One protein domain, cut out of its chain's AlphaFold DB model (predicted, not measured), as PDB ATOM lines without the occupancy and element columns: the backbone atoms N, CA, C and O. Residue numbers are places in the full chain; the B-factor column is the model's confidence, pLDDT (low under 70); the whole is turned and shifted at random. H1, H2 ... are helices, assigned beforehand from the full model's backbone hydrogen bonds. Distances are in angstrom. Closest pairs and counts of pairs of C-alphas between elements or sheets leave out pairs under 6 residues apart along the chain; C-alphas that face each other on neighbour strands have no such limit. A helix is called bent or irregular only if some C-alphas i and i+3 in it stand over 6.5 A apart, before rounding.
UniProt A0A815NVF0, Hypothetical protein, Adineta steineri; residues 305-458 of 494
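This is residues 305 to 458 of the 494 residues of the protein "Hypothetical protein" of Adineta steineri (UniProt A0A815NVF0). The model is a loose rod of helices in two groups, one after the other along its length: the bent H2 with H1 and H3, then H5, H6 and H7 as a bundle of three running up and down, each against the one before it. H5 packs on residues 338 to 345 of H2a and joins the two groups, short H4 packs on H2a nearby, and residues 451 to 458, of which 451 to 456 belong to H7, stick out at one end. The printed part has 154 residues with seven named helices, H1 to H7 in order, and no named strand; its class is all helix. The radius of gyration of the C-alphas is 19.7 A, and they span 76 by 37 by 22 A.

The longest helix, H2, residues 338 to 367, was assigned as one helix by its hydrogen bonds but is bent, with C-alphas 356 and 359 7.3 A apart. Its arm H2a, residues 338 to 356, begins with C-alpha 338 at (-53.361, 16.236, -31.348) and measures 27.3 A; H2b is residues 359 to 367, 12.3 A. H1, residues 305 to 327, measures 27.9 A and is irregular, with C-alphas 318 and 321 7.6 A apart and a kink of 66 degrees near residue 321. H3, residues 370 to 386, measures 25.1 A; H4 is residues 392 to 395. H5, residues 402 to 414, and H6, residues 418 to 431, measure 18.5 A and 19.8 A. H7, residues 433 to 456, measures 35.4 A and ends with C-alpha 456 at (-73.077, -2.844, -19.220); it is irregular, with C-alphas 434 and 437 7.3 A apart.

The lines of H2a and H2b stand at a steep tilt of 50 degrees. H1 and H2a form a hairpin; residues 319 to 326 of H1 touch H2a, the closest C-alphas being those of Ala 322 and Glu 339, 6.0 A apart. H1 touches H3 at a shallow tilt of 22 degrees, the same way, closest at the C-alphas of Cys 311 and Val 380, 6.4 A. H2b and H3 form a hairpin, closest at the C-alphas of Cys 364 and Lys 372, 5.9 A. H2a touches H5 at a shallow tilt of 5 degrees, opposite ways, closest at the C-alphas of Ile 341 and Pro 404, 5.7 A; it touches H4 at the C-alphas of Ile 342 and Ala 395, 6.9 A. H5 and H6 form a hairpin, closest at the C-alphas of Gly 409 and Ala 421, 4.4 A, and so do H6 and H7, at those of Ile 429 and Ala 436, 4.4 A. H1 and H7 are apart. Each O i to N i+4 pair is within hydrogen-bond range in H2a, H2b, H3, H5 and H6, but 17 of 19 in H1 and 18 of 20 in H7; H4 is too short for such a pair.

The C-alphas of Glu 367 and Pro 458, the two farthest apart, are 76.9 A apart. The printed part has no cut and no long link. The mean pLDDT of the printed part is 85.2; residues 325 to 334 and 453 to 458 are under 70.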
ATOM      1  N   THR A 305     -26.237  35.616 -36.145       91.06
ATOM      2  CA  THR A 305     -27.460  35.903 -35.375       91.06
ATOM      3  C   THR A 305     -28.682  36.052 -36.280       91.06
ATOM      4  O   THR A 305     -29.718  35.448 -36.025       91.06
ATOM      5  N   LYS A 306     -28.552  36.785 -37.388       90.06
ATOM      6  CA  LYS A 306     -29.635  37.005 -38.353       90.06
ATOM      7  C   LYS A 306     -30.065  35.724 -39.073       90.06
ATOM      8  O   LYS A 306     -31.210  35.634 -39.515       90.06
ATOM      9  N   ILE A 307     -29.169  34.744 -39.216       90.19
ATOM     10  CA  ILE A 307     -29.513  33.428 -39.773       90.19
ATOM     11  C   ILE A 307     -30.407  32.696 -38.783       90.19
ATOM     12  O   ILE A 307     -31.510  32.315 -39.154       90.19
ATOM     13  N   GLU A 308     -29.988  32.592 -37.521       90.69
ATOM     14  CA  GLU A 308     -30.787  31.954 -36.469       90.69
ATOM     15  C   GLU A 308     -32.159  32.634 -36.295       90.69
ATOM     16  O   GLU A 308     -33.174  31.951 -36.168       90.69
ATOM     17  N   GLU A 309     -32.212  33.969 -36.368       91.12
ATOM     18  CA  GLU A 309     -33.464  34.742 -36.375       91.12
ATOM     19  C   GLU A 309     -34.359  34.377 -37.569       91.12
ATOM     20  O   GLU A 309     -35.564  34.180 -37.408       91.12
ATOM     21  N   SER A 310     -33.781  34.249 -38.769       89.75
ATOM     22  CA  SER A 310     -34.520  33.872 -39.984       89.75
ATOM     23  C   SER A 310     -35.046  32.436 -39.897       89.75
ATOM     24  O   SER A 310     -36.199  32.180 -40.247       89.75
ATOM     25  N   CYS A 311     -34.231  31.514 -39.377       90.56
ATOM     26  CA  CYS A 311     -34.609  30.129 -39.110       90.56
ATOM     27  C   CYS A 311     -35.801  30.064 -38.144       90.56
ATOM     28  O   CYS A 311     -36.803  29.412 -38.442       90.56
ATOM     29  N   LEU A 312     -35.732  30.788 -37.020       90.94
ATOM     30  CA  LEU A 312     -36.833  30.840 -36.059       90.94
ATOM     31  C   LEU A 312     -38.087  31.486 -36.662       90.94
ATOM     32  O   LEU A 312     -39.194  31.022 -36.396       90.94
ATOM     33  N   ALA A 313     -37.946  32.535 -37.474       90.12
ATOM     34  CA  ALA A 313     -39.082  33.177 -38.128       90.12
ATOM     35  C   ALA A 313     -39.815  32.213 -39.078       90.12
ATOM     36  O   ALA A 313     -41.045  32.134 -39.032       90.12
ATOM     37  N   ALA A 314     -39.076  31.438 -39.878       90.50
ATOM     38  CA  ALA A 314     -39.642  30.406 -40.746       90.50
ATOM     39  C   ALA A 314     -40.336  29.297 -39.933       90.50
ATOM     40  O   ALA A 314     -41.479  28.934 -40.223       90.50
ATOM     41  N   PHE A 315     -39.697  28.824 -38.858       91.69
ATOM     42  CA  PHE A 315     -40.286  27.845 -37.940       91.69
ATOM     43  C   PHE A 315     -41.582  28.363 -37.299       91.69
ATOM     44  O   PHE A 315     -42.618  27.698 -37.339       91.69
ATOM     45  N   LYS A 316     -41.568  29.598 -36.773       89.88
ATOM     46  CA  LYS A 316     -42.744  30.277 -36.206       89.88
ATOM     47  C   LYS A 316     -43.877  30.311 -37.224       89.88
ATOM     48  O   LYS A 316     -44.994  29.942 -36.874       89.88
ATOM     49  N   GLN A 317     -43.603  30.709 -38.470       89.44
ATOM     50  CA  GLN A 317     -44.611  30.772 -39.532       89.44
ATOM     51  C   GLN A 317     -45.253  29.414 -39.827       89.44
ATOM     52  O   GLN A 317     -46.476  29.343 -39.962       89.44
ATOM     53  N   HIS A 318     -44.458  28.343 -39.864       89.44
ATOM     54  CA  HIS A 318     -44.954  26.974 -40.038       89.44
ATOM     55  C   HIS A 318     -45.862  26.536 -38.879       89.44
ATOM     56  O   HIS A 318     -46.915  25.937 -39.096       89.44
ATOM     57  N   CYS A 319     -45.508  26.920 -37.652       88.38
ATOM     58  CA  CYS A 319     -46.228  26.550 -36.433       88.38
ATOM     59  C   CYS A 319     -47.411  27.474 -36.083       88.38
ATOM     60  O   CYS A 319     -48.211  27.127 -35.216       88.38
ATOM     61  N   LEU A 320     -47.573  28.631 -36.745       84.69
ATOM     62  CA  LEU A 320     -48.547  29.678 -36.380       84.69
ATOM     63  C   LEU A 320     -49.976  29.159 -36.174       84.69
ATOM     64  O   LEU A 320     -50.655  29.588 -35.244       84.69
ATOM     65  N   LYS A 321     -50.451  28.264 -37.048       76.25
ATOM     66  CA  LYS A 321     -51.810  27.708 -36.948       76.25
ATOM     67  C   LYS A 321     -51.985  26.855 -35.691       76.25
ATOM     68  O   LYS A 321     -52.984  27.018 -34.996       76.25
ATOM     69  N   ALA A 322     -51.010  25.996 -35.392       74.81
ATOM     70  CA  ALA A 322     -51.014  25.165 -34.190       74.81
ATOM     71  C   ALA A 322     -50.909  26.031 -32.924       74.81
ATOM     72  O   ALA A 322     -51.727  25.897 -32.020       74.81
ATOM     73  N   LEU A 323     -49.994  27.008 -32.920       75.12
ATOM     74  CA  LEU A 323     -49.787  27.936 -31.804       75.12
ATOM     75  C   LEU A 323     -51.034  28.773 -31.472       75.12
ATOM     76  O   LEU A 323     -51.330  28.999 -30.299       75.12
ATOM     77  N   ARG A 324     -51.792  29.220 -32.485       78.19
ATOM     78  CA  ARG A 324     -53.050  29.962 -32.271       78.19
ATOM     79  C   ARG A 324     -54.095  29.110 -31.553       78.19
ATOM     80  O   ARG A 324     -54.652  29.569 -30.558       78.19
ATOM     81  N   LYS A 325     -54.290  27.861 -31.992       69.00
ATOM     82  CA  LYS A 325     -55.220  26.914 -31.351       69.00
ATOM     83  C   LYS A 325     -54.862  26.676 -29.877       69.00
ATOM     84  O   LYS A 325     -55.757  26.642 -29.039       69.00
ATOM     85  N   THR A 326     -53.569  26.589 -29.556       66.88
ATOM     86  CA  THR A 326     -53.080  26.467 -28.172       66.88
ATOM     87  C   THR A 326     -53.390  27.701 -27.330       66.88
ATOM     88  O   THR A 326     -53.841  27.578 -26.196       66.88
ATOM     89  N   SER A 327     -53.197  28.903 -27.881       64.25
ATOM     90  CA  SER A 327     -53.461  30.156 -27.157       64.25
ATOM     91  C   SER A 327     -54.949  30.437 -26.906       64.25
ATOM     92  O   SER A 327     -55.295  31.144 -25.963       64.25
ATOM     93  N   GLU A 328     -55.839  29.877 -27.730       63.66
ATOM     94  CA  GLU A 328     -57.294  30.070 -27.639       63.66
ATOM     95  C   GLU A 328     -57.970  29.143 -26.605       63.66
ATOM     96  O   GLU A 328     -59.152  29.321 -26.292       63.66
ATOM     97  N   LYS A 329     -57.242  28.177 -26.018       62.50
ATOM     98  CA  LYS A 329     -57.766  27.308 -24.953       62.50
ATOM     99  C   LYS A 329     -58.056  28.108 -23.677       62.50
ATOM    100  O   LYS A 329     -57.165  28.514 -22.936       62.50
ATOM    101  N   LYS A 330     -59.344  28.242 -23.345       50.28
ATOM    102  CA  LYS A 330     -59.805  28.599 -21.995       50.28
ATOM    103  C   LYS A 330     -59.584  27.407 -21.053       50.28
ATOM    104  O   LYS A 330     -60.342  26.456 -21.153       50.28
ATOM    105  N   SER A 331     -58.573  27.475 -20.182       52.03
ATOM    106  CA  SER A 331     -58.438  26.967 -18.786       52.03
ATOM    107  C   SER A 331     -59.294  25.781 -18.243       52.03
ATOM    108  O   SER A 331     -59.435  25.669 -17.027       52.03
ATOM    109  N   GLY A 332     -59.909  24.915 -19.051       52.88
ATOM    110  CA  GLY A 332     -60.940  23.971 -18.579       52.88
ATOM    111  C   GLY A 332     -60.722  22.494 -18.906       52.88
ATOM    112  O   GLY A 332     -61.435  21.657 -18.364       52.88
ATOM    113  N   THR A 333     -59.772  22.149 -19.776       58.03
ATOM    114  CA  THR A 333     -59.461  20.752 -20.125       58.03
ATOM    115  C   THR A 333     -57.950  20.549 -20.126       58.03
ATOM    116  O   THR A 333     -57.271  21.099 -20.994       58.03
ATOM    117  N   ASP A 334     -57.443  19.739 -19.194       64.88
ATOM    118  CA  ASP A 334     -56.006  19.444 -19.031       64.88
ATOM    119  C   ASP A 334     -55.414  18.595 -20.173       64.88
ATOM    120  O   ASP A 334     -54.202  18.409 -20.253       64.88
ATOM    121  N   VAL A 335     -56.247  18.074 -21.083       71.12
ATOM    122  CA  VAL A 335     -55.798  17.183 -22.161       71.12
ATOM    123  C   VAL A 335     -55.253  17.992 -23.355       71.12
ATOM    124  O   VAL A 335     -55.969  18.845 -23.904       71.12
ATOM    125  N   PRO A 336     -54.007  17.747 -23.804       80.06
ATOM    126  CA  PRO A 336     -53.448  18.396 -24.988       80.06
ATOM    127  C   PRO A 336     -54.161  17.946 -26.275       80.06
ATOM    128  O   PRO A 336     -54.642  16.823 -26.392       80.06
ATOM    129  N   THR A 337     -54.255  18.835 -27.261       83.81
ATOM    130  CA  THR A 337     -54.780  18.518 -28.598       83.81
ATOM    131  C   THR A 337     -53.771  17.697 -29.402       83.81
ATOM    132  O   THR A 337     -52.574  17.692 -29.109       83.81
ATOM    133  N   LYS A 338     -54.236  17.017 -30.458       86.06
ATOM    134  CA  LYS A 338     -53.361  16.236 -31.348       86.06
ATOM    135  C   LYS A 338     -52.302  17.136 -31.996       86.06
ATOM    136  O   LYS A 338     -51.139  16.759 -32.073       86.06
ATOM    137  N   GLU A 339     -52.693  18.340 -32.405       83.88
ATOM    138  CA  GLU A 339     -51.804  19.340 -32.995       83.88
ATOM    139  C   GLU A 339     -50.783  19.901 -31.997       83.88
ATOM    140  O   GLU A 339     -49.635  20.106 -32.379       83.88
ATOM    141  N   GLU A 340     -51.158  20.100 -30.727       84.00
ATOM    142  CA  GLU A 340     -50.218  20.486 -29.657       84.00
ATOM    143  C   GLU A 340     -49.131  19.429 -29.462       84.00
ATOM    144  O   GLU A 340     -47.948  19.756 -29.407       84.00
ATOM    145  N   ILE A 341     -49.518  18.153 -29.413       87.81
ATOM    146  CA  ILE A 341     -48.577  17.037 -29.256       87.81
ATOM    147  C   ILE A 341     -47.608  16.966 -30.443       87.81
ATOM    148  O   ILE A 341     -46.402  16.813 -30.251       87.81
ATOM    149  N   ILE A 342     -48.115  17.114 -31.670       89.81
ATOM    150  CA  ILE A 342     -47.280  17.137 -32.881       89.81
ATOM    151  C   ILE A 342     -46.356  18.352 -32.887       89.81
ATOM    152  O   ILE A 342     -45.207  18.235 -33.299       89.81
ATOM    153  N   TYR A 343     -46.828  19.511 -32.429       89.31
ATOM    154  CA  TYR A 343     -45.993  20.697 -32.294       89.31
ATOM    155  C   TYR A 343     -44.819  20.458 -31.334       89.31
ATOM    156  O   TYR A 343     -43.693  20.811 -31.674       89.31
ATOM    157  N   PHE A 344     -45.040  19.818 -30.181       87.75
ATOM    158  CA  PHE A 344     -43.944  19.467 -29.269       87.75
ATOM    159  C   PHE A 344     -42.979  18.447 -29.885       87.75
ATOM    160  O   PHE A 344     -41.773  18.644 -29.803       87.75
ATOM    161  N   ALA A 345     -43.483  17.435 -30.599       91.12
ATOM    162  CA  ALA A 345     -42.621  16.512 -31.344       91.12
ATOM    163  C   ALA A 345     -41.777  17.232 -32.409       91.12
ATOM    164  O   ALA A 345     -40.604  16.925 -32.602       91.12
ATOM    165  N   LEU A 346     -42.371  18.207 -33.103       92.12
ATOM    166  CA  LEU A 346     -41.668  19.033 -34.078       92.12
ATOM    167  C   LEU A 346     -40.599  19.896 -33.403       92.12
ATOM    168  O   LEU A 346     -39.538  20.096 -33.980       92.12
ATOM    169  N   LEU A 347     -40.873  20.416 -32.204       90.75
ATOM    170  CA  LEU A 347     -39.921  21.216 -31.439       90.75
ATOM    171  C   LEU A 347     -38.674  20.402 -31.055       90.75
ATOM    172  O   LEU A 347     -37.567  20.933 -31.135       90.75
ATOM    173  N   ASP A 348     -38.844  19.123 -30.712       89.31
ATOM    174  CA  ASP A 348     -37.737  18.207 -30.413       89.31
ATOM    175  C   ASP A 348     -36.880  17.928 -31.660       89.31
ATOM    176  O   ASP A 348     -35.664  18.130 -31.646       89.31
ATOM    177  N   GLU A 349     -37.511  17.538 -32.776       91.75
ATOM    178  CA  GLU A 349     -36.822  17.312 -34.058       91.75
ATOM    179  C   GLU A 349     -36.132  18.588 -34.566       91.75
ATOM    180  O   GLU A 349     -35.037  18.551 -35.125       91.75
ATOM    181  N   TRP A 350     -36.752  19.746 -34.336       92.62
ATOM    182  CA  TRP A 350     -36.188  21.049 -34.660       92.62
ATOM    183  C   TRP A 350     -34.940  21.368 -33.837       92.62
ATOM    184  O   TRP A 350     -33.958  21.856 -34.395       92.62
ATOM    185  N   ALA A 351     -34.945  21.072 -32.536       91.19
ATOM    186  CA  ALA A 351     -33.779  21.273 -31.680       91.19
ATOM    187  C   ALA A 351     -32.592  20.407 -32.136       91.19
ATOM    188  O   ALA A 351     -31.467  20.901 -32.215       91.19
ATOM    189  N   LEU A 352     -32.850  19.146 -32.501       90.44
ATOM    190  CA  LEU A 352     -31.841  18.241 -33.061       90.44
ATOM    191  C   LEU A 352     -31.324  18.730 -34.417       90.44
ATOM    192  O   LEU A 352     -30.120  18.715 -34.680       90.44
ATOM    193  N   TRP A 353     -32.226  19.194 -35.283       92.06
ATOM    194  CA  TRP A 353     -31.846  19.756 -36.570       92.06
ATOM    195  C   TRP A 353     -30.971  21.003 -36.402       92.06
ATOM    196  O   TRP A 353     -29.920  21.086 -37.038       92.06
ATOM    197  N   LEU A 354     -31.346  21.936 -35.522       90.50
ATOM    198  CA  LEU A 354     -30.561  23.141 -35.240       90.50
ATOM    199  C   LEU A 354     -29.157  22.806 -34.741       90.50
ATOM    200  O   LEU A 354     -28.188  23.394 -35.222       90.50
ATOM    201  N   ASP A 355     -29.048  21.846 -33.824       89.19
ATOM    202  CA  ASP A 355     -27.760  21.370 -33.321       89.19
ATOM    203  C   ASP A 355     -26.890  20.816 -34.462       89.19
ATOM    204  O   ASP A 355     -25.734  21.211 -34.617       89.19
ATOM    205  N   SER A 356     -27.479  20.025 -35.370       90.31
ATOM    206  CA  SER A 356     -26.770  19.512 -36.555       90.31
ATOM    207  C   SER A 356     -26.253  20.608 -37.500       90.31
ATOM    208  O   SER A 356     -25.268  20.400 -38.208       90.31
ATOM    209  N   GLN A 357     -26.907  21.776 -37.527       90.06
ATOM    210  CA  GLN A 357     -26.520  22.914 -38.369       90.06
ATOM    211  C   GLN A 357     -25.563  23.889 -37.673       90.06
ATOM    212  O   GLN A 357     -25.032  24.784 -38.334       90.06
ATOM    213  N   ALA A 358     -25.306  23.736 -36.370       86.81
ATOM    214  CA  ALA A 358     -24.525  24.692 -35.586       86.81
ATOM    215  C   ALA A 358     -23.129  24.943 -36.182       86.81
ATOM    216  O   ALA A 358     -22.688  26.089 -36.275       86.81
ATOM    217  N   THR A 359     -22.451  23.894 -36.655       89.12
ATOM    218  CA  THR A 359     -21.133  24.011 -37.304       89.12
ATOM    219  C   THR A 359     -21.208  24.795 -38.613       89.12
ATOM    220  O   THR A 359     -20.415  25.709 -38.819       89.12
ATOM    221  N   ALA A 360     -22.201  24.514 -39.462       88.50
ATOM    222  CA  ALA A 360     -22.378  25.220 -40.731       88.50
ATOM    223  C   ALA A 360     -22.678  26.716 -40.520       88.50
ATOM    224  O   ALA A 360     -22.158  27.568 -41.241       88.50
ATOM    225  N   ILE A 361     -23.472  27.052 -39.495       87.62
ATOM    226  CA  ILE A 361     -23.755  28.444 -39.115       87.62
ATOM    227  C   ILE A 361     -22.472  29.138 -38.624       87.62
ATOM    228  O   ILE A 361     -22.187  30.265 -39.040       87.62
ATOM    229  N   LYS A 362     -21.656  28.463 -37.800       88.44
ATOM    230  CA  LYS A 362     -20.356  28.986 -37.342       88.44
ATOM    231  C   LYS A 362     -19.391  29.232 -38.508       88.44
ATOM    232  O   LYS A 362     -18.790  30.302 -38.577       88.44
ATOM    233  N   GLU A 363     -19.277  28.293 -39.445       89.38
ATOM    234  CA  GLU A 363     -18.440  28.439 -40.646       89.38
ATOM    235  C   GLU A 363     -18.912  29.591 -41.541       89.38
ATOM    236  O   GLU A 363     -18.103  30.380 -42.029       89.38
ATOM    237  N   CYS A 364     -20.228  29.745 -41.719       88.62
ATOM    238  CA  CYS A 364     -20.803  30.856 -42.474       88.62
ATOM    239  C   CYS A 364     -20.400  32.219 -41.884       88.62
ATOM    240  O   CYS A 364     -20.087  33.151 -42.631       88.62
ATOM    241  N   ALA A 365     -20.376  32.331 -40.553       87.75
ATOM    242  CA  ALA A 365     -19.947  33.540 -39.857       87.75
ATOM    243  C   ALA A 365     -18.447  33.823 -40.027       87.75
ATOM    244  O   ALA A 365     -18.058  34.977 -40.212       87.75
ATOM    245  N   GLN A 366     -17.612  32.781 -40.011       88.44
ATOM    246  CA  GLN A 366     -16.165  32.898 -40.215       88.44
ATOM    247  C   GLN A 366     -15.817  33.320 -41.649       88.44
ATOM    248  O   GLN A 366     -14.973  34.192 -41.848       88.44
ATOM    249  N   GLU A 367     -16.492  32.746 -42.644       89.50
ATOM    250  CA  GLU A 367     -16.240  33.017 -44.066       89.50
ATOM    251  C   GLU A 367     -16.961  34.260 -44.601       89.50
ATOM    252  O   GLU A 367     -16.654  34.714 -45.704       89.50
ATOM    253  N   ARG A 368     -17.935  34.805 -43.858       87.50
ATOM    254  CA  ARG A 368     -18.773  35.946 -44.280       87.50
ATOM    255  C   ARG A 368     -19.466  35.695 -45.630       87.50
ATOM    256  O   ARG A 368     -19.620  36.596 -46.455       87.50
ATOM    257  N   SER A 369     -19.880  34.449 -45.868       87.56
ATOM    258  CA  SER A 369     -20.423  34.004 -47.156       87.56
ATOM    259  C   SER A 369     -21.942  34.169 -47.228       87.56
ATOM    260  O   SER A 369     -22.705  33.462 -46.567       87.56
ATOM    261  N   ALA A 370     -22.407  35.068 -48.098       85.00
ATOM    262  CA  ALA A 370     -23.837  35.230 -48.370       85.00
ATOM    263  C   ALA A 370     -24.463  33.992 -49.049       85.00
ATOM    264  O   ALA A 370     -25.653  33.734 -48.866       85.00
ATOM    265  N   ALA A 371     -23.671  33.215 -49.796       87.19
ATOM    266  CA  ALA A 371     -24.133  31.999 -50.465       87.19
ATOM    267  C   ALA A 371     -24.464  30.890 -49.454       87.19
ATOM    268  O   ALA A 371     -25.592  30.400 -49.446       87.19
ATOM    269  N   LYS A 372     -23.537  30.585 -48.529       86.38
ATOM    270  CA  LYS A 372     -23.760  29.606 -47.447       86.38
ATOM    271  C   LYS A 372     -24.968  29.974 -46.588       86.38
ATOM    272  O   LYS A 372     -25.778  29.122 -46.237       86.38
ATOM    273  N   ARG A 373     -25.146  31.269 -46.311       85.19
ATOM    274  CA  ARG A 373     -26.344  31.766 -45.628       85.19
ATOM    275  C   ARG A 373     -27.633  31.405 -46.375       85.19
ATOM    276  O   ARG A 373     -28.596  30.987 -45.738       85.19
ATOM    277  N   GLY A 374     -27.667  31.583 -47.695       85.75
ATOM    278  CA  GLY A 374     -28.816  31.207 -48.522       85.75
ATOM    279  C   GLY A 374     -29.102  29.705 -48.484       85.75
ATOM    280  O   GLY A 374     -30.258  29.307 -48.360       85.75
ATOM    281  N   GLU A 375     -28.056  28.878 -48.511       89.81
ATOM    282  CA  GLU A 375     -28.164  27.416 -48.419       89.81
ATOM    283  C   GLU A 375     -28.756  26.955 -47.079       89.81
ATOM    284  O   GLU A 375     -29.653  26.113 -47.067       89.81
ATOM    285  N   ILE A 376     -28.317  27.542 -45.959       88.50
ATOM    286  CA  ILE A 376     -28.851  27.227 -44.622       88.50
ATOM    287  C   ILE A 376     -30.327  27.626 -44.520       88.50
ATOM    288  O   ILE A 376     -31.147  26.870 -44.011       88.50
ATOM    289  N   VAL A 377     -30.708  28.798 -45.032       85.88
ATOM    290  CA  VAL A 377     -32.119  29.218 -45.005       85.88
ATOM    291  C   VAL A 377     -32.983  28.295 -45.877       85.88
ATOM    292  O   VAL A 377     -34.065  27.893 -45.455       85.88
ATOM    293  N   ALA A 378     -32.496  27.883 -47.049       88.38
ATOM    294  CA  ALA A 378     -33.200  26.924 -47.900       88.38
ATOM    295  C   ALA A 378     -33.321  25.532 -47.248       88.38
ATOM    296  O   ALA A 378     -34.320  24.831 -47.442       88.38
ATOM    297  N   SER A 379     -32.329  25.118 -46.451       92.25
ATOM    298  CA  SER A 379     -32.375  23.835 -45.747       92.25
ATOM    299  C   SER A 379     -33.432  23.815 -44.634       92.25
ATOM    300  O   SER A 379     -34.058  22.770 -44.437       92.25
ATOM    301  N   VAL A 380     -33.731  24.962 -44.000       91.94
ATOM    302  CA  VAL A 380     -34.877  25.118 -43.077       91.94
ATOM    303  C   VAL A 380     -36.188  24.802 -43.789       91.94
ATOM    304  O   VAL A 380     -36.984  24.005 -43.300       91.94
ATOM    305  N   GLU A 381     -36.428  25.390 -44.963       88.75
ATOM    306  CA  GLU A 381     -37.667  25.159 -45.716       88.75
ATOM    307  C   GLU A 381     -37.812  23.685 -46.120       88.75
ATOM    308  O   GLU A 381     -38.893  23.098 -46.012       88.75
ATOM    309  N   ALA A 382     -36.708  23.058 -46.535       92.50
ATOM    310  CA  ALA A 382     -36.674  21.636 -46.846       92.50
ATOM    311  C   ALA A 382     -36.969  20.762 -45.614       92.50
ATOM    312  O   ALA A 382     -37.680  19.759 -45.738       92.50
ATOM    313  N   PHE A 383     -36.458  21.138 -44.438       94.31
ATOM    314  CA  PHE A 383     -36.774  20.486 -43.168       94.31
ATOM    315  C   PHE A 383     -38.264  20.632 -42.835       94.31
ATOM    316  O   PHE A 383     -38.949  19.624 -42.675       94.31
ATOM    317  N   LEU A 384     -38.804  21.852 -42.820       92.25
ATOM    318  CA  LEU A 384     -40.206  22.116 -42.465       92.25
ATOM    319  C   LEU A 384     -41.189  21.412 -43.411       92.25
ATOM    320  O   LEU A 384     -42.202  20.870 -42.974       92.25
ATOM    321  N   LYS A 385     -40.861  21.324 -44.707       90.81
ATOM    322  CA  LYS A 385     -41.669  20.591 -45.694       90.81
ATOM    323  C   LYS A 385     -41.740  19.085 -45.414       90.81
ATOM    324  O   LYS A 385     -42.749  18.458 -45.731       90.81
ATOM    325  N   LYS A 386     -40.684  18.498 -44.839       92.38
ATOM    326  CA  LYS A 386     -40.665  17.085 -44.417       92.38
ATOM    327  C   LYS A 386     -41.431  16.848 -43.114       92.38
ATOM    328  O   LYS A 386     -41.838  15.714 -42.877       92.38
ATOM    329  N   HIS A 387     -41.677  17.901 -42.332       93.31
ATOM    330  CA  HIS A 387     -42.327  17.830 -41.024       93.31
ATOM    331  C   HIS A 387     -43.640  18.638 -40.980       93.31
ATOM    332  O   HIS A 387     -43.752  19.632 -40.254       93.31
ATOM    333  N   PRO A 388     -44.665  18.262 -41.771       90.88
ATOM    334  CA  PRO A 388     -45.962  18.925 -41.713       90.88
ATOM    335  C   PRO A 388     -46.657  18.642 -40.375       90.88
ATOM    336  O   PRO A 388     -46.640  17.509 -39.894       90.88
ATOM    337  N   ILE A 389     -47.305  19.668 -39.813       85.62
ATOM    338  CA  ILE A 389     -48.109  19.553 -38.583       85.62
ATOM    339  C   ILE A 389     -49.516  19.025 -38.896       85.62
ATOM    340  O   ILE A 389     -50.060  18.205 -38.163       85.62
ATOM    341  N   GLU A 390     -50.100  19.471 -40.010       80.94
ATOM    342  CA  GLU A 390     -51.432  19.068 -40.460       80.94
ATOM    343  C   GLU A 390     -51.351  18.444 -41.868       80.94
ATOM    344  O   GLU A 390     -50.643  18.981 -42.728       80.94
ATOM    345  N   PRO A 391     -52.083  17.345 -42.144       84.81
ATOM    346  CA  PRO A 391     -52.939  16.594 -41.220       84.81
ATOM    347  C   PRO A 391     -52.140  15.627 -40.316       84.81
ATOM    348  O   PRO A 391     -51.048  15.182 -40.683       84.81
ATOM    349  N   VAL A 392     -52.708  15.267 -39.156       81.75
ATOM    350  CA  VAL A 392     -52.085  14.419 -38.109       81.75
ATOM    351  C   VAL A 392     -51.554  13.093 -38.666       81.75
ATOM    352  O   VAL A 392     -50.480  12.633 -38.289       81.75
ATOM    353  N   GLU A 393     -52.267  12.489 -39.613       83.69
ATOM    354  CA  GLU A 393     -51.892  11.220 -40.242       83.69
ATOM    355  C   GLU A 393     -50.591  11.329 -41.044       83.69
ATOM    356  O   GLU A 393     -49.843  10.359 -41.167       83.69
ATOM    357  N   THR A 394     -50.311  12.510 -41.600       85.00
ATOM    358  CA  THR A 394     -49.035  12.770 -42.271       85.00
ATOM    359  C   THR A 394     -47.940  13.036 -41.248       85.00
ATOM    360  O   THR A 394     -46.815  12.580 -41.447       85.00
ATOM    361  N   ALA A 395     -48.275  13.698 -40.136       84.50
ATOM    362  CA  ALA A 395     -47.323  13.990 -39.073       84.50
ATOM    363  C   ALA A 395     -46.768  12.723 -38.403       84.50
ATOM    364  O   ALA A 395     -45.565  12.585 -38.198       84.50
ATOM    365  N   LEU A 396     -47.629  11.727 -38.184       84.62
ATOM    366  CA  LEU A 396     -47.267  10.422 -37.619       84.62
ATOM    367  C   LEU A 396     -46.160   9.670 -38.383       84.62
ATOM    368  O   LEU A 396     -45.575   8.736 -37.842       84.62
ATOM    369  N   LYS A 397     -45.874  10.039 -39.639       86.81
ATOM    370  CA  LYS A 397     -44.815   9.407 -40.438       86.81
ATOM    371  C   LYS A 397     -43.412   9.831 -40.016       86.81
ATOM    372  O   LYS A 397     -42.483   9.055 -40.220       86.81
ATOM    373  N   TRP A 398     -43.263  11.049 -39.496       90.12
ATOM    374  CA  TRP A 398     -41.969  11.599 -39.091       90.12
ATOM    375  C   TRP A 398     -41.794  11.645 -37.571       90.12
ATOM    376  O   TRP A 398     -40.659  11.637 -37.113       90.12
ATOM    377  N   VAL A 399     -42.879  11.646 -36.785       88.94
ATOM    378  CA  VAL A 399     -42.794  11.609 -35.316       88.94
ATOM    379  C   VAL A 399     -42.189  10.276 -34.868       88.94
ATOM    380  O   VAL A 399     -42.826   9.225 -34.974       88.94
ATOM    381  N   ASN A 400     -40.961  10.327 -34.352       81.62
ATOM    382  CA  ASN A 400     -40.242   9.151 -33.860       81.62
ATOM    383  C   ASN A 400     -40.119   9.113 -32.334       81.62
ATOM    384  O   ASN A 400     -39.971   8.028 -31.776       81.62
ATOM    385  N   ALA A 401     -40.209  10.263 -31.662       86.56
ATOM    386  CA  ALA A 401     -40.106  10.336 -30.212       86.56
ATOM    387  C   ALA A 401     -41.255   9.557 -29.528       86.56
ATOM    388  O   ALA A 401     -42.426   9.732 -29.893       86.56
ATOM    389  N   PRO A 402     -40.957   8.711 -28.526       89.06
ATOM    390  CA  PRO A 402     -41.961   7.862 -27.892       89.06
ATOM    391  C   PRO A 402     -42.978   8.660 -27.069       89.06
ATOM    392  O   PRO A 402     -44.161   8.325 -27.085       89.06
ATOM    393  N   GLN A 403     -42.569   9.738 -26.394       90.00
ATOM    394  CA  GLN A 403     -43.450  10.494 -25.496       90.00
ATOM    395  C   GLN A 403     -44.605  11.188 -26.245       90.00
ATOM    396  O   GLN A 403     -45.755  11.003 -25.835       90.00
ATOM    397  N   PRO A 404     -44.384  11.900 -27.374       90.50
ATOM    398  CA  PRO A 404     -45.488  12.421 -28.178       90.50
ATOM    399  C   PRO A 404     -46.410  11.327 -28.732       90.50
ATOM    400  O   PRO A 404     -47.625  11.509 -28.773       90.50
ATOM    401  N   LEU A 405     -45.870  10.166 -29.124       90.56
ATOM    402  CA  LEU A 405     -46.688   9.045 -29.601       90.56
ATOM    403  C   LEU A 405     -47.583   8.484 -28.488       90.56
ATOM    404  O   LEU A 405     -48.773   8.267 -28.713       90.56
ATOM    405  N   ILE A 406     -47.050   8.302 -27.278       91.38
ATOM    406  CA  ILE A 406     -47.828   7.863 -26.111       91.38
ATOM    407  C   ILE A 406     -48.915   8.888 -25.774       91.38
ATOM    408  O   ILE A 406     -50.080   8.515 -25.635       91.38
ATOM    409  N   ALA A 407     -48.567  10.179 -25.717       90.50
ATOM    410  CA  ALA A 407     -49.526  11.254 -25.468       90.50
ATOM    411  C   ALA A 407     -50.654  11.262 -26.509       90.50
ATOM    412  O   ALA A 407     -51.830  11.385 -26.166       90.50
ATOM    413  N   LEU A 408     -50.321  11.060 -27.786       90.00
ATOM    414  CA  LEU A 408     -51.314  10.970 -28.849       90.00
ATOM    415  C   LEU A 408     -52.201   9.727 -28.688       90.00
ATOM    416  O   LEU A 408     -53.415   9.809 -28.881       90.00
ATOM    417  N   GLY A 409     -51.615   8.594 -28.290       90.00
ATOM    418  CA  GLY A 409     -52.345   7.388 -27.909       90.00
ATOM    419  C   GLY A 409     -53.377   7.667 -26.815       90.00
ATOM    420  O   GLY A 409     -54.541   7.311 -26.979       90.00
ATOM    421  N   LEU A 410     -52.989   8.379 -25.754       90.06
ATOM    422  CA  LEU A 410     -53.884   8.776 -24.661       90.06
ATOM    423  C   LEU A 410     -55.047   9.651 -25.136       90.06
ATOM    424  O   LEU A 410     -56.188   9.398 -24.754       90.06
ATOM    425  N   VAL A 411     -54.788  10.616 -26.022       88.88
ATOM    426  CA  VAL A 411     -55.845  11.445 -26.626       88.88
ATOM    427  C   VAL A 411     -56.834  10.595 -27.426       88.88
ATOM    428  O   VAL A 411     -58.041  10.815 -27.349       88.88
ATOM    429  N   TYR A 412     -56.363   9.591 -28.171       90.25
ATOM    430  CA  TYR A 412     -57.259   8.666 -28.873       90.25
ATOM    431  C   TYR A 412     -58.055   7.768 -27.916       90.25
ATOM    432  O   TYR A 412     -59.212   7.466 -28.208       90.25
ATOM    433  N   ILE A 413     -57.481   7.357 -26.780       89.12
ATOM    434  CA  ILE A 413     -58.207   6.602 -25.741       89.12
ATOM    435  C   ILE A 413     -59.337   7.455 -25.156       89.12
ATOM    436  O   ILE A 413     -60.464   6.968 -25.053       89.12
ATOM    437  N   ASP A 414     -59.053   8.715 -24.819       87.25
ATOM    438  CA  ASP A 414     -60.037   9.674 -24.298       87.25
ATOM    439  C   ASP A 414     -61.193   9.899 -25.291       87.25
ATOM    440  O   ASP A 414     -62.369   9.823 -24.935       87.25
ATOM    441  N   GLN A 415     -60.865  10.015 -26.581       87.62
ATOM    442  CA  GLN A 415     -61.836  10.130 -27.677       87.62
ATOM    443  C   GLN A 415     -62.538   8.805 -28.040       87.62
ATOM    444  O   GLN A 415     -63.351   8.770 -28.962       87.62
ATOM    445  N   GLN A 416     -62.257   7.713 -27.320       87.62
ATOM    446  CA  GLN A 416     -62.783   6.361 -27.557       87.62
ATOM    447  C   GLN A 416     -62.412   5.753 -28.926       87.62
ATOM    448  O   GLN A 416     -63.034   4.792 -29.384       87.62
ATOM    449  N   GLU A 417     -61.360   6.256 -29.568       89.75
ATOM    450  CA  GLU A 417     -60.805   5.757 -30.829       89.75
ATOM    451  C   GLU A 417     -59.743   4.665 -30.576       89.75
ATOM    452  O   GLU A 417     -58.580   4.766 -30.979       89.75
ATOM    453  N   TYR A 418     -60.138   3.582 -29.900       90.19
ATOM    454  CA  TYR A 418     -59.218   2.546 -29.404       90.19
ATOM    455  C   TYR A 418     -58.369   1.863 -30.481       90.19
ATOM    456  O   TYR A 418     -57.211   1.530 -30.238       90.19
ATOM    457  N   SER A 419     -58.912   1.663 -31.685       89.56
ATOM    458  CA  SER A 419     -58.163   1.050 -32.789       89.56
ATOM    459  C   SER A 419     -56.954   1.896 -33.191       89.56
ATOM    460  O   SER A 419     -55.882   1.349 -33.434       89.56
ATOM    461  N   ARG A 420     -57.101   3.228 -33.219       89.06
ATOM    462  CA  ARG A 420     -55.997   4.145 -33.536       89.06
ATOM    463  C   ARG A 420     -54.997   4.235 -32.390       89.06
ATOM    464  O   ARG A 420     -53.796   4.211 -32.648       89.06
ATOM    465  N   ALA A 421     -55.481   4.261 -31.147       90.69
ATOM    466  CA  ALA A 421     -54.621   4.210 -29.969       90.69
ATOM    467  C   ALA A 421     -53.733   2.954 -29.970       90.69
ATOM    468  O   ALA A 421     -52.522   3.065 -29.812       90.69
ATOM    469  N   ASN A 422     -54.303   1.773 -30.242       91.19
ATOM    470  CA  ASN A 422     -53.545   0.522 -30.315       91.19
ATOM    471  C   ASN A 422     -52.465   0.545 -31.404       91.19
ATOM    472  O   ASN A 422     -51.335   0.167 -31.118       91.19
ATOM    473  N   ILE A 423     -52.769   1.048 -32.609       91.31
ATOM    474  CA  ILE A 423     -51.780   1.165 -33.699       91.31
ATOM    475  C   ILE A 423     -50.579   2.020 -33.267       91.31
ATOM    476  O   ILE A 423     -49.432   1.673 -33.544       91.31
ATOM    477  N   ILE A 424     -50.834   3.137 -32.582       90.62
ATOM    478  CA  ILE A 424     -49.773   4.039 -32.124       90.62
ATOM    479  C   ILE A 424     -48.952   3.391 -31.007       90.62
ATOM    480  O   ILE A 424     -47.725   3.406 -31.069       90.62
ATOM    481  N   LEU A 425     -49.606   2.769 -30.025       91.94
ATOM    482  CA  LEU A 425     -48.922   2.079 -28.927       91.94
ATOM    483  C   LEU A 425     -48.097   0.883 -29.432       91.94
ATOM    484  O   LEU A 425     -46.981   0.676 -28.965       91.94
ATOM    485  N   ASP A 426     -48.577   0.153 -30.442       91.94
ATOM    486  CA  ASP A 426     -47.817  -0.920 -31.099       91.94
ATOM    487  C   ASP A 426     -46.585  -0.392 -31.841       91.94
ATOM    488  O   ASP A 426     -45.516  -1.010 -31.801       91.94
ATOM    489  N   SER A 427     -46.697   0.786 -32.462       89.81
ATOM    490  CA  SER A 427     -45.539   1.475 -33.038       89.81
ATOM    491  C   SER A 427     -44.507   1.828 -31.963       89.81
ATOM    492  O   SER A 427     -43.317   1.655 -32.213       89.81
ATOM    493  N   VAL A 428     -44.928   2.290 -30.779       91.69
ATOM    494  CA  VAL A 428     -44.009   2.601 -29.665       91.69
ATOM    495  C   VAL A 428     -43.315   1.336 -29.165       91.69
ATOM    496  O   VAL A 428     -42.097   1.330 -29.052       91.69
ATOM    497  N   ILE A 429     -44.053   0.241 -28.957       92.25
ATOM    498  CA  ILE A 429     -43.487  -1.049 -28.522       92.25
ATOM    499  C   ILE A 429     -42.433  -1.558 -29.515       92.25
ATOM    500  O   ILE A 429     -41.405  -2.096 -29.111       92.25
ATOM    501  N   THR A 430     -42.688  -1.385 -30.814       90.31
ATOM    502  CA  THR A 430     -41.794  -1.878 -31.870       90.31
ATOM    503  C   THR A 430     -40.561  -0.993 -32.051       90.31
ATOM    504  O   THR A 430     -39.465  -1.509 -32.252       90.31
ATOM    505  N   LYS A 431     -40.731   0.336 -32.024       87.81
ATOM    506  CA  LYS A 431     -39.659   1.299 -32.329       87.81
ATOM    507  C   LYS A 431     -38.832   1.707 -31.107       87.81
ATOM    508  O   LYS A 431     -37.658   2.014 -31.277       87.81
ATOM    509  N   CYS A 432     -39.430   1.708 -29.915       89.38
ATOM    510  CA  CYS A 432     -38.840   2.202 -28.666       89.38
ATOM    511  C   CYS A 432     -39.065   1.185 -27.525       89.38
ATOM    512  O   CYS A 432     -39.930   1.398 -26.664       89.38
ATOM    513  N   PRO A 433     -38.335   0.051 -27.512       89.25
ATOM    514  CA  PRO A 433     -38.537  -1.031 -26.542       89.25
ATOM    515  C   PRO A 433     -38.450  -0.584 -25.076       89.25
ATOM    516  O   PRO A 433     -39.148  -1.121 -24.219       89.25
ATOM    517  N   GLU A 434     -37.634   0.425 -24.783       92.06
ATOM    518  CA  GLU A 434     -37.469   1.018 -23.455       92.06
ATOM    519  C   GLU A 434     -38.743   1.698 -22.914       92.06
ATOM    520  O   GLU A 434     -38.924   1.769 -21.701       92.06
ATOM    521  N   PHE A 435     -39.673   2.096 -23.791       91.75
ATOM    522  CA  PHE A 435     -40.991   2.637 -23.428       91.75
ATOM    523  C   PHE A 435     -42.130   1.611 -23.566       91.75
ATOM    524  O   PHE A 435     -43.297   1.929 -23.324       91.75
ATOM    525  N   ALA A 436     -41.823   0.356 -23.919       90.38
ATOM    526  CA  ALA A 436     -42.842  -0.669 -24.141       90.38
ATOM    527  C   ALA A 436     -43.693  -0.937 -22.889       90.38
ATOM    528  O   ALA A 436     -44.886  -1.193 -23.013       90.38
ATOM    529  N   GLY A 437     -43.110  -0.843 -21.687       91.69
ATOM    530  CA  GLY A 437     -43.839  -1.040 -20.429       91.69
ATOM    531  C   GLY A 437     -45.001  -0.057 -20.254       91.69
ATOM    532  O   GLY A 437     -46.116  -0.467 -19.927       91.69
ATOM    533  N   GLU A 438     -44.764   1.221 -20.546       92.56
ATOM    534  CA  GLU A 438     -45.795   2.261 -20.506       92.56
ATOM    535  C   GLU A 438     -46.841   2.053 -21.612       92.56
ATOM    536  O   GLU A 438     -48.047   2.133 -21.368       92.56
ATOM    537  N   ALA A 439     -46.405   1.683 -22.819       92.38
ATOM    538  CA  ALA A 439     -47.324   1.396 -23.914       92.38
ATOM    539  C   ALA A 439     -48.244   0.193 -23.617       92.38
ATOM    540  O   ALA A 439     -49.460   0.279 -23.813       92.38
ATOM    541  N   TYR A 440     -47.703  -0.908 -23.083       94.38
ATOM    542  CA  TYR A 440     -48.487  -2.074 -22.664       94.38
ATOM    543  C   TYR A 440     -49.467  -1.746 -21.538       94.38
ATOM    544  O   TYR A 440     -50.592  -2.252 -21.553       94.38
ATOM    545  N   TYR A 441     -49.080  -0.884 -20.593       94.06
ATOM    546  CA  TYR A 441     -49.974  -0.413 -19.538       94.06
ATOM    547  C   TYR A 441     -51.234   0.241 -20.126       94.06
ATOM    548  O   TYR A 441     -52.351  -0.163 -19.796       94.06
ATOM    549  N   TYR A 442     -51.075   1.170 -21.074       92.81
ATOM    550  CA  TYR A 442     -52.215   1.829 -21.717       92.81
ATOM    551  C   TYR A 442     -53.027   0.894 -22.622       92.81
ATOM    552  O   TYR A 442     -54.258   0.985 -22.630       92.81
ATOM    553  N   LYS A 443     -52.395  -0.068 -23.308       92.31
ATOM    554  CA  LYS A 443     -53.131  -1.137 -24.012       92.31
ATOM    555  C   LYS A 443     -53.996  -1.955 -23.048       92.31
ATOM    556  O   LYS A 443     -55.147  -2.254 -23.354       92.31
ATOM    557  N   GLY A 444     -53.490  -2.246 -21.848       90.56
ATOM    558  CA  GLY A 444     -54.263  -2.886 -20.782       90.56
ATOM    559  C   GLY A 444     -55.499  -2.080 -20.363       90.56
ATOM    560  O   GLY A 444     -56.568  -2.658 -20.159       90.56
ATOM    561  N   ILE A 445     -55.394  -0.746 -20.298       88.50
ATOM    562  CA  ILE A 445     -56.540   0.141 -20.022       88.50
ATOM    563  C   ILE A 445     -57.597   0.037 -21.129       88.50
ATOM    564  O   ILE A 445     -58.787  -0.070 -20.822       88.50
ATOM    565  N   ILE A 446     -57.183   0.025 -22.399       89.88
ATOM    566  CA  ILE A 446     -58.090  -0.123 -23.549       89.88
ATOM    567  C   ILE A 446     -58.888  -1.432 -23.454       89.88
ATOM    568  O   ILE A 446     -60.117  -1.434 -23.587       89.88
ATOM    569  N   GLU A 447     -58.207  -2.544 -23.168       86.94
ATOM    570  CA  GLU A 447     -58.847  -3.852 -22.989       86.94
ATOM    571  C   GLU A 447     -59.813  -3.848 -21.795       86.94
ATOM    572  O   GLU A 447     -60.959  -4.295 -21.898       86.94
ATOM    573  N   GLN A 448     -59.410  -3.257 -20.666       86.06
ATOM    574  CA  GLN A 448     -60.266  -3.149 -19.486       86.06
ATOM    575  C   GLN A 448     -61.546  -2.343 -19.767       86.06
ATOM    576  O   GLN A 448     -62.632  -2.740 -19.330       86.06
ATOM    577  N   GLN A 449     -61.445  -1.223 -20.488       81.94
ATOM    578  CA  GLN A 449     -62.602  -0.408 -20.876       81.94
ATOM    579  C   GLN A 449     -63.536  -1.170 -21.826       81.94
ATOM    580  O   GLN A 449     -64.758  -1.121 -21.658       81.94
ATOM    581  N   SER A 450     -62.973  -1.939 -22.759       74.50
ATOM    582  CA  SER A 450     -63.731  -2.803 -23.671       74.50
ATOM    583  C   SER A 450     -64.521  -3.874 -22.905       74.50
ATOM    584  O   SER A 450     -65.718  -4.059 -23.139       74.50
ATOM    585  N   VAL A 451     -63.912  -4.505 -21.895       73.38
ATOM    586  CA  VAL A 451     -64.581  -5.487 -21.020       73.38
ATOM    587  C   VAL A 451     -65.688  -4.851 -20.167       73.38
ATOM    588  O   VAL A 451     -66.736  -5.471 -19.955       73.38
ATOM    589  N   ARG A 452     -65.501  -3.617 -19.676       71.81
ATOM    590  CA  ARG A 452     -66.531  -2.889 -18.907       71.81
ATOM    591  C   ARG A 452     -67.752  -2.550 -19.767       71.81
ATOM    592  O   ARG A 452     -68.865  -2.856 -19.343       71.81
ATOM    593  N   LYS A 453     -67.554  -2.067 -21.001       64.88
ATOM    594  CA  LYS A 453     -68.643  -1.823 -21.970       64.88
ATOM    595  C   LYS A 453     -69.458  -3.092 -22.254       64.88
ATOM    596  O   LYS A 453     -70.683  -3.049 -22.282       64.88
ATOM    597  N   VAL A 454     -68.807  -4.255 -22.374       59.53
ATOM    598  CA  VAL A 454     -69.497  -5.550 -22.555       59.53
ATOM    599  C   VAL A 454     -70.305  -5.955 -21.313       59.53
ATOM    600  O   VAL A 454     -71.343  -6.609 -21.433       59.53
ATOM    601  N   LYS A 455     -69.887  -5.573 -20.100       56.69
ATOM    602  CA  LYS A 455     -70.648  -5.854 -18.870       56.69
ATOM    603  C   LYS A 455     -71.922  -5.010 -18.743       56.69
ATOM    604  O   LYS A 455     -72.898  -5.554 -18.233       56.69
ATOM    605  N   GLU A 456     -71.943  -3.789 -19.275       55.34
ATOM    606  CA  GLU A 456     -73.077  -2.844 -19.220       55.34
ATOM    607  C   GLU A 456     -74.209  -3.122 -20.229       55.34
ATOM    608  O   GLU A 456     -75.302  -2.578 -20.089       55.34
ATOM    609  N   ILE A 457     -74.006  -4.008 -21.211       51.94
ATOM    610  CA  ILE A 457     -75.069  -4.426 -22.142       51.94
ATOM    611  C   ILE A 457     -76.167  -5.190 -21.364       51.94
ATOM    612  O   ILE A 457     -75.833  -6.193 -20.708       51.94
ATOM    613  N   PRO A 458     -77.459  -4.788 -21.461       54.56
ATOM    614  CA  PRO A 458     -78.580  -5.498 -20.842       54.56
ATOM    615  C   PRO A 458     -78.570  -6.988 -21.201       54.56
ATOM    616  O   PRO A 458     -78.266  -7.362 -22.339       54.56
TER     617      PRO A 458